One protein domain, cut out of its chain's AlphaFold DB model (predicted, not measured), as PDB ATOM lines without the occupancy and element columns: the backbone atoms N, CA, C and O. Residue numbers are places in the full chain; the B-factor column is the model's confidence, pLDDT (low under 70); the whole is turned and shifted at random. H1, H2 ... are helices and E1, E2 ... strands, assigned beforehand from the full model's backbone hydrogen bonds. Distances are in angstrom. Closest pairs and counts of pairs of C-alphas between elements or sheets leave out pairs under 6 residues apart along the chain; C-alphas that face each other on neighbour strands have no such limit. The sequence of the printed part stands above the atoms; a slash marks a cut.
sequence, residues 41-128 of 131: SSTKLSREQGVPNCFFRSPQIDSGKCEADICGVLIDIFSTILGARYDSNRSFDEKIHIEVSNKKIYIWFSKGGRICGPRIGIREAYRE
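Overview. This is residues 41 to 128 of the 131 residues of an uncharacterized protein of Desulfurococcaceae archaeon AG1 (UniProt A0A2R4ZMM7). A twisted sheet of five strands curls round one helix, H2, which covers one of its faces; the long last strand, E5, bends so that its end reaches H2. A tiny helix, H1, lies by the E1 side. The 88 printed residues include two named helices and five named strands, in the order E1 H1 E2 H2 E3 E4 E5. The sheet, E1 E5 E4 E3 E2, is mixed, and the class is mixed, helices and strands. The whole is compact and rounded, with a radius of gyration of the C-alphas of 12.7 A and spans of 33 by 28 by 22 A.

Arrangement. E3, residues 94 to 101, E4, residues 104 to 111, and E5, residues 114 to 127, form a meander, each strand the antiparallel neighbour of the one before; E3 and E4 are a hairpin, as are E4 and E5. N 97 and O 108 are 2.8 A apart, and N 120 and O 107 2.8 A, within hydrogen-bond range. E5 bends by 82 degrees at residue 123. Edge strand E1, residues 41 to 44, is antiparallel to E5, with N 44 and O 119 at 2.8 A. Edge strand E2, residues 60 to 65, is parallel to E3, with N 62 and O 96 at 2.8 A. H2, residues 69 to 82, is on one face, making two layers; E2, H2 and E3 form a strand-helix-strand unit, two parallel neighbour strands with a helix between, and its crossover is left-handed. The closest C-alphas of H2 and E5, Ile 70 and Ala 125, are 5.8 A apart. Each O i to N i+4 pair in H2 is within hydrogen-bond range; H1, residues 46 to 49, is too short for one and only grazes the sheet.

Along the chain. E1 begins at C-alpha 41 (143.125, 19.713, -34.084). From first to last C-alpha, H2 measures 20.5 A, E3 21.6 A, E4 23.3 A and E5 30.6 A. E5 ends at C-alpha 127 (138.439, 35.941, -28.561).

Size, cuts and confidence. The C-alphas of Gly 50 and Glu 128 are the farthest apart, 35.5 A. The printed part has no cut. The link from H2 to E3 is long, 11 residues; pLDDT is under 70 at residue 65 and residues 84 to 92.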
ATOM      1  N   SER A  41     142.020  20.586 -33.667       94.44
ATOM      2  CA  SER A  41     143.125  19.713 -34.084       94.44
ATOM      3  C   SER A  41     142.686  18.267 -34.290       94.44
ATOM      4  O   SER A  41     143.269  17.552 -35.100       94.44
ATOM      5  N   SER A  42     141.689  17.817 -33.528       94.50
ATOM      6  CA  SER A  42     141.156  16.459 -33.604       94.50
ATOM      7  C   SER A  42     139.771  16.384 -32.977       94.50
ATOM      8  O   SER A  42     139.430  17.165 -32.091       94.50
ATOM      9  N   THR A  43     138.980  15.410 -33.402       95.19
ATOM     10  CA  THR A  43     137.706  15.061 -32.771       95.19
ATOM     11  C   THR A  43     137.605  13.554 -32.696       95.19
ATOM     12  O   THR A  43     137.878  12.884 -33.688       95.19
ATOM     13  N   LYS A  44     137.180  13.034 -31.549       95.75
ATOM     14  CA  LYS A  44     136.776  11.640 -31.401       95.75
ATOM     15  C   LYS A  44     135.339  11.614 -30.904       95.75
ATOM     16  O   LYS A  44     135.045  12.137 -29.831       95.75
ATOM     17  N   LEU A  45     134.429  11.082 -31.706       95.62
ATOM     18  CA  LEU A  45     132.997  11.062 -31.409       95.62
ATOM     19  C   LEU A  45     132.686  10.041 -30.311       95.62
ATOM     20  O   LEU A  45     133.413   9.065 -30.140       95.62
ATOM     21  N   SER A  46     131.572  10.211 -29.590       96.31
ATOM     22  CA  SER A  46     131.171   9.304 -28.499       96.31
ATOM     23  C   SER A  46     131.169   7.833 -28.944       96.31
ATOM     24  O   SER A  46     131.724   6.968 -28.270       96.31
ATOM     25  N   ARG A  47     130.647   7.568 -30.153       96.62
ATOM     26  CA  ARG A  47     130.600   6.229 -30.772       96.62
ATOM     27  C   ARG A  47     131.979   5.614 -31.034       96.62
ATOM     28  O   ARG A  47     132.145   4.415 -30.883       96.62
ATOM     29  N   GLU A  48     132.972   6.427 -31.388       96.56
ATOM     30  CA  GLU A  48     134.350   5.976 -31.655       96.56
ATOM     31  C   GLU A  48     135.126   5.724 -30.358       96.56
ATOM     32  O   GLU A  48     136.174   5.078 -30.350       96.56
ATOM     33  N   GLN A  49     134.641   6.290 -29.254       95.75
ATOM     34  CA  GLN A  49     135.192   6.117 -27.914       95.75
ATOM     35  C   GLN A  49     134.491   5.005 -27.127       95.75
ATOM     36  O   GLN A  49     134.994   4.625 -26.077       95.75
ATOM     37  N   GLY A  50     133.343   4.504 -27.596       96.31
ATOM     38  CA  GLY A  50     132.513   3.570 -26.832       96.31
ATOM     39  C   GLY A  50     131.873   4.203 -25.588       96.31
ATOM     40  O   GLY A  50     131.635   3.505 -24.608       96.31
ATOM     41  N   VAL A  51     131.613   5.517 -25.607       96.44
ATOM     42  CA  VAL A  51     131.010   6.255 -24.480       96.44
ATOM     43  C   VAL A  51     129.608   6.764 -24.838       96.44
ATOM     44  O   VAL A  51     129.330   7.029 -26.013       96.44
ATOM     45  N   PRO A  52     128.703   6.923 -23.854       95.50
ATOM     46  CA  PRO A  52     127.358   7.429 -24.107       95.50
ATOM     47  C   PRO A  52     127.361   8.915 -24.483       95.50
ATOM     48  O   PRO A  52     128.286   9.667 -24.170       95.50
ATOM     49  N   ASN A  53     126.276   9.368 -25.110       93.00
ATOM     50  CA  ASN A  53     125.973  10.796 -25.186       93.00
ATOM     51  C   ASN A  53     125.445  11.287 -23.832       93.00
ATOM     52  O   ASN A  53     124.805  10.533 -23.100       93.00
ATOM     53  N   CYS A  54     125.682  12.556 -23.513       88.50
ATOM     54  CA  CYS A  54     125.157  13.190 -22.311       88.50
ATOM     55  C   CYS A  54     124.421  14.483 -22.643       88.50
ATOM     56  O   CYS A  54     124.755  15.187 -23.595       88.50
ATOM     57  N   PHE A  55     123.407  14.768 -21.831       84.69
ATOM     58  CA  PHE A  55     122.638  16.002 -21.874       84.69
ATOM     59  C   PHE A  55     122.969  16.810 -20.631       84.69
ATOM     60  O   PHE A  55     122.842  16.292 -19.516       84.69
ATOM     61  N   PHE A  56     123.377  18.057 -20.851       83.19
ATOM     62  CA  PHE A  56     123.714  19.005 -19.802       83.19
ATOM     63  C   PHE A  56     122.625  20.052 -19.648       83.19
ATOM     64  O   PHE A  56     122.075  20.537 -20.635       83.19
ATOM     65  N   ARG A  57     122.327  20.402 -18.398       77.88
ATOM     66  CA  ARG A  57     121.457  21.530 -18.056       77.88
ATOM     67  C   ARG A  57     122.272  22.729 -17.602       77.88
ATOM     68  O   ARG A  57     121.972  23.851 -17.995       77.88
ATOM     69  N   SER A  58     123.279  22.509 -16.762       77.69
ATOM     70  CA  SER A  58     124.143  23.571 -16.231       77.69
ATOM     71  C   SER A  58     125.466  22.953 -15.780       77.69
ATOM     72  O   SER A  58     125.642  22.698 -14.590       77.69
ATOM     73  N   PRO A  59     126.364  22.639 -16.725       86.12
ATOM     74  CA  PRO A  59     127.603  21.952 -16.407       86.12
ATOM     75  C   PRO A  59     128.614  22.900 -15.759       86.12
ATOM     76  O   PRO A  59     128.660  24.090 -16.076       86.12
ATOM     77  N   GLN A  60     129.468  22.354 -14.897       88.19
ATOM     78  CA  GLN A  60     130.636  23.048 -14.368       88.19
ATOM     79  C   GLN A  60     131.812  22.923 -15.343       88.19
ATOM     80  O   GLN A  60     132.015  21.868 -15.944       88.19
ATOM     81  N   ILE A  61     132.615  23.980 -15.477       88.62
ATOM     82  CA  ILE A  61     133.891  23.907 -16.194       88.62
ATOM     83  C   ILE A  61     134.992  23.549 -15.193       88.62
ATOM     84  O   ILE A  61     135.196  24.253 -14.206       88.62
ATOM     85  N   ASP A  62     135.680  22.445 -15.453       89.12
ATOM     86  CA  ASP A  62     136.852  21.973 -14.727       89.12
ATOM     87  C   ASP A  62     138.097  22.232 -15.585       89.12
ATOM     88  O   ASP A  62     138.348  21.555 -16.584       89.12
ATOM     89  N   SER A  63     138.848  23.272 -15.230       82.44
ATOM     90  CA  SER A  63     140.061  23.700 -15.933       82.44
ATOM     91  C   SER A  63     141.302  23.652 -15.042       82.44
ATOM     92  O   SER A  63     142.304  24.289 -15.361       82.44
ATOM     93  N   GLY A  64     141.263  22.910 -13.927       71.94
ATOM     94  CA  GLY A  64     142.326  22.916 -12.908       71.94
ATOM     95  C   GLY A  64     143.707  22.463 -13.403       71.94
ATOM     96  O   GLY A  64     144.690  22.606 -12.687       71.94
ATOM     97  N   LYS A  65     143.796  21.929 -14.628       69.81
ATOM     98  CA  LYS A  65     145.037  21.492 -15.287       69.81
ATOM     99  C   LYS A  65     145.386  22.313 -16.532       69.81
ATOM    100  O   LYS A  65     146.103  21.815 -17.403       69.81
ATOM    101  N   CYS A  66     144.851  23.525 -16.672       73.56
ATOM    102  CA  CYS A  66     145.195  24.390 -17.791       73.56
ATOM    103  C   CYS A  66     145.560  25.814 -17.367       73.56
ATOM    104  O   CYS A  66     144.692  26.635 -17.091       73.56
ATOM    105  N   GLU A  67     146.859  26.106 -17.410       71.06
ATOM    106  CA  GLU A  67     147.442  27.417 -17.080       71.06
ATOM    107  C   GLU A  67     147.731  28.283 -18.320       71.06
ATOM    108  O   GLU A  67     148.302  29.361 -18.214       71.06
ATOM    109  N   ALA A  68     147.372  27.817 -19.518       75.56
ATOM    110  CA  ALA A  68     147.635  28.548 -20.755       75.56
ATOM    111  C   ALA A  68     146.540  29.594 -21.041       75.56
ATOM    112  O   ALA A  68     145.359  29.305 -20.851       75.56
ATOM    113  N   ASP A  69     146.904  30.754 -21.601       81.38
ATOM    114  CA  ASP A  69     145.980  31.865 -21.924       81.38
ATOM    115  C   ASP A  69     144.752  31.430 -22.737       81.38
ATOM    116  O   ASP A  69     143.619  31.867 -22.521       81.38
ATOM    117  N   ILE A  70     144.974  30.497 -23.659       85.75
ATOM    118  CA  ILE A  70     143.945  29.864 -24.483       85.75
ATOM    119  C   ILE A  70     142.826  29.215 -23.653       85.75
ATOM    120  O   ILE A  70     141.684  29.177 -24.102       85.75
ATOM    121  N   CYS A  71     143.099  28.747 -22.434       86.62
ATOM    122  CA  CYS A  71     142.072  28.179 -21.567       86.62
ATOM    123  C   CYS A  71     141.139  29.226 -20.977       86.62
ATOM    124  O   CYS A  71     139.954  28.934 -20.873       86.62
ATOM    125  N   GLY A  72     141.608  30.450 -20.716       87.94
ATOM    126  CA  GLY A  72     140.717  31.569 -20.393       87.94
ATOM    127  C   GLY A  72     139.703  31.813 -21.514       87.94
ATOM    128  O   GLY A  72     138.500  31.862 -21.274       87.94
ATOM    129  N   VAL A  73     140.173  31.823 -22.766       90.19
ATOM    130  CA  VAL A  73     139.307  31.972 -23.950       90.19
ATOM    131  C   VAL A  73     138.302  30.821 -24.070       90.19
ATOM    132  O   VAL A  73     137.129  31.043 -24.375       90.19
ATOM    133  N   LEU A  74     138.732  29.581 -23.821       91.19
ATOM    134  CA  LEU A  74     137.839  28.421 -23.840       91.19
ATOM    135  C   LEU A  74     136.786  28.493 -22.729       91.19
ATOM    136  O   LEU A  74     135.611  28.251 -22.999       91.19
ATOM    137  N   ILE A  75     137.177  28.857 -21.507       89.62
ATOM    138  CA  ILE A  75     136.254  29.026 -20.379       89.62
ATOM    139  C   ILE A  75     135.189  30.068 -20.731       89.62
ATOM    140  O   ILE A  75     134.000  29.781 -20.582       89.62
ATOM    141  N   ASP A  76     135.584  31.222 -21.270       88.12
ATOM    142  CA  ASP A  76     134.663  32.289 -21.678       88.12
ATOM    143  C   ASP A  76     133.656  31.806 -22.736       88.12
ATOM    144  O   ASP A  76     132.439  32.003 -22.609       88.12
ATOM    145  N   ILE A  77     134.149  31.128 -23.779       89.81
ATOM    146  CA  ILE A  77     133.319  30.625 -24.880       89.81
ATOM    147  C   ILE A  77     132.325  29.572 -24.378       89.81
ATOM    148  O   ILE A  77     131.129  29.671 -24.666       89.81
ATOM    149  N   PHE A  78     132.777  28.578 -23.611       88.56
ATOM    150  CA  PHE A  78     131.898  27.512 -23.117       88.56
ATOM    151  C   PHE A  78     130.917  28.013 -22.056       88.56
ATOM    152  O   PHE A  78     129.754  27.598 -22.072       88.56
ATOM    153  N   SER A  79     131.329  28.962 -21.211       86.88
ATOM    154  CA  SER A  79     130.425  29.646 -20.276       86.88
ATOM    155  C   SER A  79     129.319  30.376 -21.027       86.88
ATOM    156  O   SER A  79     128.141  30.273 -20.674       86.88
ATOM    157  N   THR A  80     129.671  31.038 -22.134       87.38
ATOM    158  CA  THR A  80     128.697  31.729 -22.977       87.38
ATOM    159  C   THR A  80     127.731  30.756 -23.646       87.38
ATOM    160  O   THR A  80     126.519  30.946 -23.536       87.38
ATOM    161  N   ILE A  81     128.232  29.691 -24.283       87.00
ATOM    162  CA  ILE A  81     127.403  28.696 -24.986       87.00
ATOM    163  C   ILE A  81     126.411  28.040 -24.024       87.00
ATOM    164  O   ILE A  81     125.204  28.038 -24.273       87.00
ATOM    165  N   LEU A  82     126.913  27.504 -22.916       81.12
ATOM    166  CA  LEU A  82     126.143  26.615 -22.046       81.12
ATOM    167  C   LEU A  82     125.431  27.359 -20.921       81.12
ATOM    168  O   LEU A  82     124.686  26.749 -20.161       81.12
ATOM    169  N   GLY A  83     125.646  28.675 -20.820       71.75
ATOM    170  CA  GLY A  83     125.110  29.470 -19.721       71.75
ATOM    171  C   GLY A  83     125.607  28.956 -18.374       71.75
ATOM    172  O   GLY A  83     124.880  29.057 -17.387       71.75
ATOM    173  N   ALA A  84     126.809  28.365 -18.354       62.50
ATOM    174  CA  ALA A  84     127.413  27.834 -17.146       62.50
ATOM    175  C   ALA A  84     127.575  28.996 -16.162       62.50
ATOM    176  O   ALA A  84     128.333  29.936 -16.403       62.50
ATOM    177  N   ARG A  85     126.794  28.972 -15.081       54.06
ATOM    178  CA  ARG A  85     126.962  29.881 -13.950       54.06
ATOM    179  C   ARG A  85     127.882  29.200 -12.951       54.06
ATOM    180  O   ARG A  85     127.684  28.030 -12.634       54.06
ATOM    181  N   TYR A  86     128.860  29.941 -12.450       48.91
ATOM    182  CA  TYR A  86     129.663  29.524 -11.309       48.91
ATOM    183  C   TYR A  86     128.764  29.551 -10.060       48.91
ATOM    184  O   TYR A  86     128.599  30.594  -9.438       48.91
ATOM    185  N   ASP A  87     128.092  28.441  -9.744       50.16
ATOM    186  CA  ASP A  87     127.311  28.285  -8.508       50.16
ATOM    187  C   ASP A  87     128.096  27.379  -7.556       50.16
ATOM    188  O   ASP A  87     128.060  26.155  -7.652       50.16
ATOM    189  N   SER A  88     128.861  27.985  -6.650       48.59
ATOM    190  CA  SER A  88     129.757  27.277  -5.728       48.59
ATOM    191  C   SER A  88     129.037  26.364  -4.726       48.59
ATOM    192  O   SER A  88     129.704  25.626  -4.006       48.59
ATOM    193  N   ASN A  89     127.699  26.394  -4.668       46.97
ATOM    194  CA  ASN A  89     126.896  25.622  -3.716       46.97
ATOM    195  C   ASN A  89     126.285  24.341  -4.301       46.97
ATOM    196  O   ASN A  89     125.564  23.632  -3.596       46.97
ATOM    197  N   ARG A  90     126.563  24.004  -5.567       53.94
ATOM    198  CA  ARG A  90     126.105  22.748  -6.176       53.94
ATOM    199  C   ARG A  90     127.265  21.793  -6.420       53.94
ATOM    200  O   ARG A  90     128.220  22.103  -7.121       53.94
ATOM    201  N   SER A  91     127.136  20.580  -5.886       59.44
ATOM    202  CA  SER A  91     127.856  19.430  -6.424       59.44
ATOM    203  C   SER A  91     127.330  19.192  -7.838       59.44
ATOM    204  O   SER A  91     126.188  18.763  -8.019       59.44
ATOM    205  N   PHE A  92     128.118  19.552  -8.846       65.19
ATOM    206  CA  PHE A  92     127.742  19.322 -10.231       65.19
ATOM    207  C   PHE A  92     128.162  17.920 -10.651       65.19
ATOM    208  O   PHE A  92     129.352  17.599 -10.704       65.19
ATOM    209  N   ASP A  93     127.173  17.086 -10.984       84.69
ATOM    210  CA  ASP A  93     127.434  15.798 -11.631       84.69
ATOM    211  C   ASP A  93     127.910  15.980 -13.085       84.69
ATOM    212  O   ASP A  93     128.559  15.087 -13.629       84.69
ATOM    213  N   GLU A  94     127.627  17.146 -13.675       89.31
ATOM    214  CA  GLU A  94     127.853  17.524 -15.067       89.31
ATOM    215  C   GLU A  94     129.114  18.384 -15.178       89.31
ATOM    216  O   GLU A  94     129.151  19.499 -14.658       89.31
ATOM    217  N   LYS A  95     130.143  17.900 -15.880       90.75
ATOM    218  CA  LYS A  95     131.407  18.631 -16.036       90.75
ATOM    219  C   LYS A  95     131.895  18.678 -17.474       90.75
ATOM    220  O   LYS A  95     131.799  17.696 -18.213       90.75
ATOM    221  N   ILE A  96     132.478  19.816 -17.825       91.94
ATOM    222  CA  ILE A  96     133.293  20.033 -19.017       91.94
ATOM    223  C   ILE A  96     134.721  20.169 -18.541       91.94
ATOM    224  O   ILE A  96     135.033  21.063 -17.765       91.94
ATOM    225  N   HIS A  97     135.587  19.306 -19.026       92.69
ATOM    226  CA  HIS A  97     136.987  19.287 -18.655       92.69
ATOM    227  C   HIS A  97     137.795  19.964 -19.744       92.69
ATOM    228  O   HIS A  97     137.646  19.619 -20.917       92.69
ATOM    229  N   ILE A  98     138.648  20.907 -19.356       92.88
ATOM    230  CA  ILE A  98     139.625  21.555 -20.228       92.88
ATOM    231  C   ILE A  98     141.007  21.203 -19.682       92.88
ATOM    232  O   ILE A  98     141.441  21.722 -18.655       92.88
ATOM    233  N   GLU A  99     141.702  20.299 -20.367       90.50
ATOM    234  CA  GLU A  99     142.974  19.747 -19.900       90.50
ATOM    235  C   GLU A  99     144.088  19.951 -20.923       90.50
ATOM    236  O   GLU A  99     143.883  19.789 -22.130       90.50
ATOM    237  N   VAL A 100     145.299  20.223 -20.434       86.50
ATOM    238  CA  VAL A 100     146.518  20.192 -21.246       86.50
ATOM    239  C   VAL A 100     147.174  18.821 -21.116       86.50
ATOM    240  O   VAL A 100     147.468  18.350 -20.023       86.50
ATOM    241  N   SER A 101     147.446  18.173 -22.244       83.38
ATOM    242  CA  SER A 101     148.198  16.921 -22.313       83.38
ATOM    243  C   SER A 101     149.141  16.957 -23.510       83.38
ATOM    244  O   SER A 101     148.716  17.219 -24.635       83.38
ATOM    245  N   ASN A 102     150.435  16.708 -23.284       82.00
ATOM    246  CA  ASN A 102     151.470  16.708 -24.327       82.00
ATOM    247  C   ASN A 102     151.468  17.983 -25.190       82.00
ATOM    248  O   ASN A 102     151.511  17.908 -26.419       82.00
ATOM    249  N   LYS A 103     151.375  19.158 -24.547       80.56
ATOM    250  CA  LYS A 103     151.277  20.479 -25.206       80.56
ATOM    251  C   LYS A 103     150.052  20.645 -26.124       80.56
ATOM    252  O   LYS A 103     150.021  21.552 -26.948       80.56
ATOM    253  N   LYS A 104     149.046  19.776 -26.001       84.50
ATOM    254  CA  LYS A 104     147.758  19.876 -26.697       84.50
ATOM    255  C   LYS A 104     146.652  20.090 -25.682       84.50
ATOM    256  O   LYS A 104     146.710  19.543 -24.584       84.50
ATOM    257  N   ILE A 105     145.635  20.846 -26.066       91.69
ATOM    258  CA  ILE A 105     144.469  21.077 -25.219       91.69
ATOM    259  C   ILE A 105     143.349  20.160 -25.666       91.69
ATOM    260  O   ILE A 105     143.093  20.015 -26.862       91.69
ATOM    261  N   TYR A 106     142.689  19.539 -24.701       93.56
ATOM    262  CA  TYR A 106     141.538  18.693 -24.936       93.56
ATOM    263  C   TYR A 106     140.353  19.177 -24.127       93.56
ATOM    264  O   TYR A 106     140.481  19.542 -22.961       93.56
ATOM    265  N   ILE A 107     139.196  19.097 -24.765       94.19
ATOM    266  CA  ILE A 107     137.896  19.299 -24.157       94.19
ATOM    267  C   ILE A 107     137.183  17.958 -24.155       94.19
ATOM    268  O   ILE A 107     137.113  17.278 -25.185       94.19
ATOM    269  N   TRP A 108     136.681  17.556 -22.999       94.62
ATOM    270  CA  TRP A 108     135.875  16.350 -22.854       94.62
ATOM    271  C   TRP A 108     134.829  16.541 -21.765       94.62
ATOM    272  O   TRP A 108     134.841  17.530 -21.036       94.62
ATOM    273  N   PHE A 109     133.883  15.614 -21.683       94.38
ATOM    274  CA  PHE A 109     132.692  15.792 -20.871       94.38
ATOM    275  C   PHE A 109     132.485  14.604 -19.940       94.38
ATOM    276  O   PHE A 109     132.804  13.464 -20.288       94.38
ATOM    277  N   SER A 110     131.925  14.857 -18.759       93.31
ATOM    278  CA  SER A 110     131.512  13.795 -17.845       93.31
ATOM    279  C   SER A 110     130.178  14.074 -17.180       93.31
ATOM    280  O   SER A 110     129.863  15.226 -16.880       93.31
ATOM    281  N   LYS A 111     129.449  13.001 -16.875       92.69
ATOM    282  CA  LYS A 111     128.228  13.034 -16.073       92.69
ATOM    283  C   LYS A 111     128.239  11.921 -15.028       92.69
ATOM    284  O   LYS A 111     128.481  10.767 -15.378       92.69
ATOM    285  N   GLY A 112     128.028  12.253 -13.753       89.44
ATOM    286  CA  GLY A 112     128.045  11.272 -12.655       89.44
ATOM    287  C   GLY A 112     129.368  10.498 -12.559       89.44
ATOM    288  O   GLY A 112     129.369   9.287 -12.346       89.44
ATOM    289  N   GLY A 113     130.493  11.173 -12.821       88.56
ATOM    290  CA  GLY A 113     131.835  10.574 -12.814       88.56
ATOM    291  C   GLY A 113     132.182   9.715 -14.038       88.56
ATOM    292  O   GLY A 113     133.273   9.155 -14.093       88.56
ATOM    293  N   ARG A 114     131.296   9.610 -15.038       92.88
ATOM    294  CA  ARG A 114     131.534   8.830 -16.264       92.88
ATOM    295  C   ARG A 114     131.776   9.740 -17.459       92.88
ATOM    296  O   ARG A 114     131.058  10.722 -17.635       92.88
ATOM    297  N   ILE A 115     132.757   9.394 -18.293       95.06
ATOM    298  CA  ILE A 115     133.049  10.107 -19.544       95.06
ATOM    299  C   ILE A 115     131.876   9.941 -20.516       95.06
ATOM    300  O   ILE A 115     131.291   8.862 -20.622       95.06
ATOM    301  N   CYS A 116     131.543  11.009 -21.231       95.69
ATOM    302  CA  CYS A 116     130.475  11.034 -22.217       95.69
ATOM    303  C   CYS A 116     130.775  12.031 -23.343       95.69
ATOM    304  O   CYS A 116     131.657  12.881 -23.227       95.69
ATOM    305  N   GLY A 117     130.018  11.941 -24.435       95.12
ATOM    306  CA  GLY A 117     130.125  12.886 -25.542       95.12
ATOM    307  C   GLY A 117     131.437  12.774 -26.336       95.12
ATOM    308  O   GLY A 117     132.204  11.817 -26.186       95.12
ATOM    309  N   PRO A 118     131.699  13.743 -27.230       95.19
ATOM    310  CA  PRO A 118     132.928  13.770 -28.004       95.19
ATOM    311  C   PRO A 118     134.117  14.256 -27.166       95.19
ATOM    312  O   PRO A 118     133.972  15.068 -26.255       95.19
ATOM    313  N   ARG A 119     135.319  13.815 -27.537       95.56
ATOM    314  CA  ARG A 119     136.580  14.436 -27.117       95.56
ATOM    315  C   ARG A 119     137.085  15.330 -28.241       95.56
ATOM    316  O   ARG A 119     137.206  14.880 -29.380       95.56
ATOM    317  N   ILE A 120     137.386  16.583 -27.927       95.88
ATOM    318  CA  ILE A 120     137.746  17.611 -28.905       95.88
ATOM    319  C   ILE A 120     139.152  18.108 -28.583       95.88
ATOM    320  O   ILE A 120     139.394  18.629 -27.501       95.88
ATOM    321  N   GLY A 121     140.087  17.939 -29.507       95.19
ATOM    322  CA  GLY A 121     141.404  18.555 -29.432       95.19
ATOM    323  C   GLY A 121     141.361  19.973 -29.988       95.19
ATOM    324  O   GLY A 121     140.881  20.190 -31.101       95.19
ATOM    325  N   ILE A 122     141.908  20.926 -29.242       94.69
ATOM    326  CA  ILE A 122     142.004  22.335 -29.623       94.69
ATOM    327  C   ILE A 122     143.454  22.648 -29.979       94.69
ATOM    328  O   ILE A 122     144.379  22.282 -29.252       94.69
ATOM    329  N   ARG A 123     143.646  23.290 -31.134       92.19
ATOM    330  CA  ARG A 123     144.939  23.836 -31.556       92.19
ATOM    331  C   ARG A 123     145.104  25.260 -31.044       92.19
ATOM    332  O   ARG A 123     146.090  25.555 -30.386       92.19
ATOM    333  N   GLU A 124     144.126  26.107 -31.347       92.38
ATOM    334  CA  GLU A 124     144.112  27.539 -31.045       92.38
ATOM    335  C   GLU A 124     142.687  27.963 -30.671       92.38
ATOM    336  O   GLU A 124     141.712  27.372 -31.145       92.38
ATOM    337  N   ALA A 125     142.554  29.003 -29.855       92.81
ATOM    338  CA  ALA A 125     141.288  29.680 -29.619       92.81
ATOM    339  C   ALA A 125     141.535  31.185 -29.567       92.81
ATOM    340  O   ALA A 125     142.534  31.637 -29.011       92.81
ATOM    341  N   TYR A 126     140.616  31.945 -30.149       92.81
ATOM    342  CA  TYR A 126     140.702  33.396 -30.224       92.81
ATOM    343  C   TYR A 126     139.405  34.006 -29.728       92.81
ATOM    344  O   TYR A 126     138.318  33.560 -30.106       92.81
ATOM    345  N   ARG A 127     139.537  35.049 -28.914       89.62
ATOM    346  CA  ARG A 127     138.439  35.941 -28.561       89.62
ATOM    347  C   ARG A 127     138.371  37.052 -29.600       89.62
ATOM    348  O   ARG A 127     139.407  37.606 -29.969       89.62
ATOM    349  N   GLU A 128     137.169  37.368 -30.063       87.50
ATOM    350  CA  GLU A 128     136.984  38.547 -30.904       87.50
ATOM    351  C   GLU A 128     137.189  39.788 -30.023       87.50
ATOM    352  O   GLU A 128     136.567  39.905 -28.963       87.50
TER     353      GLU A 128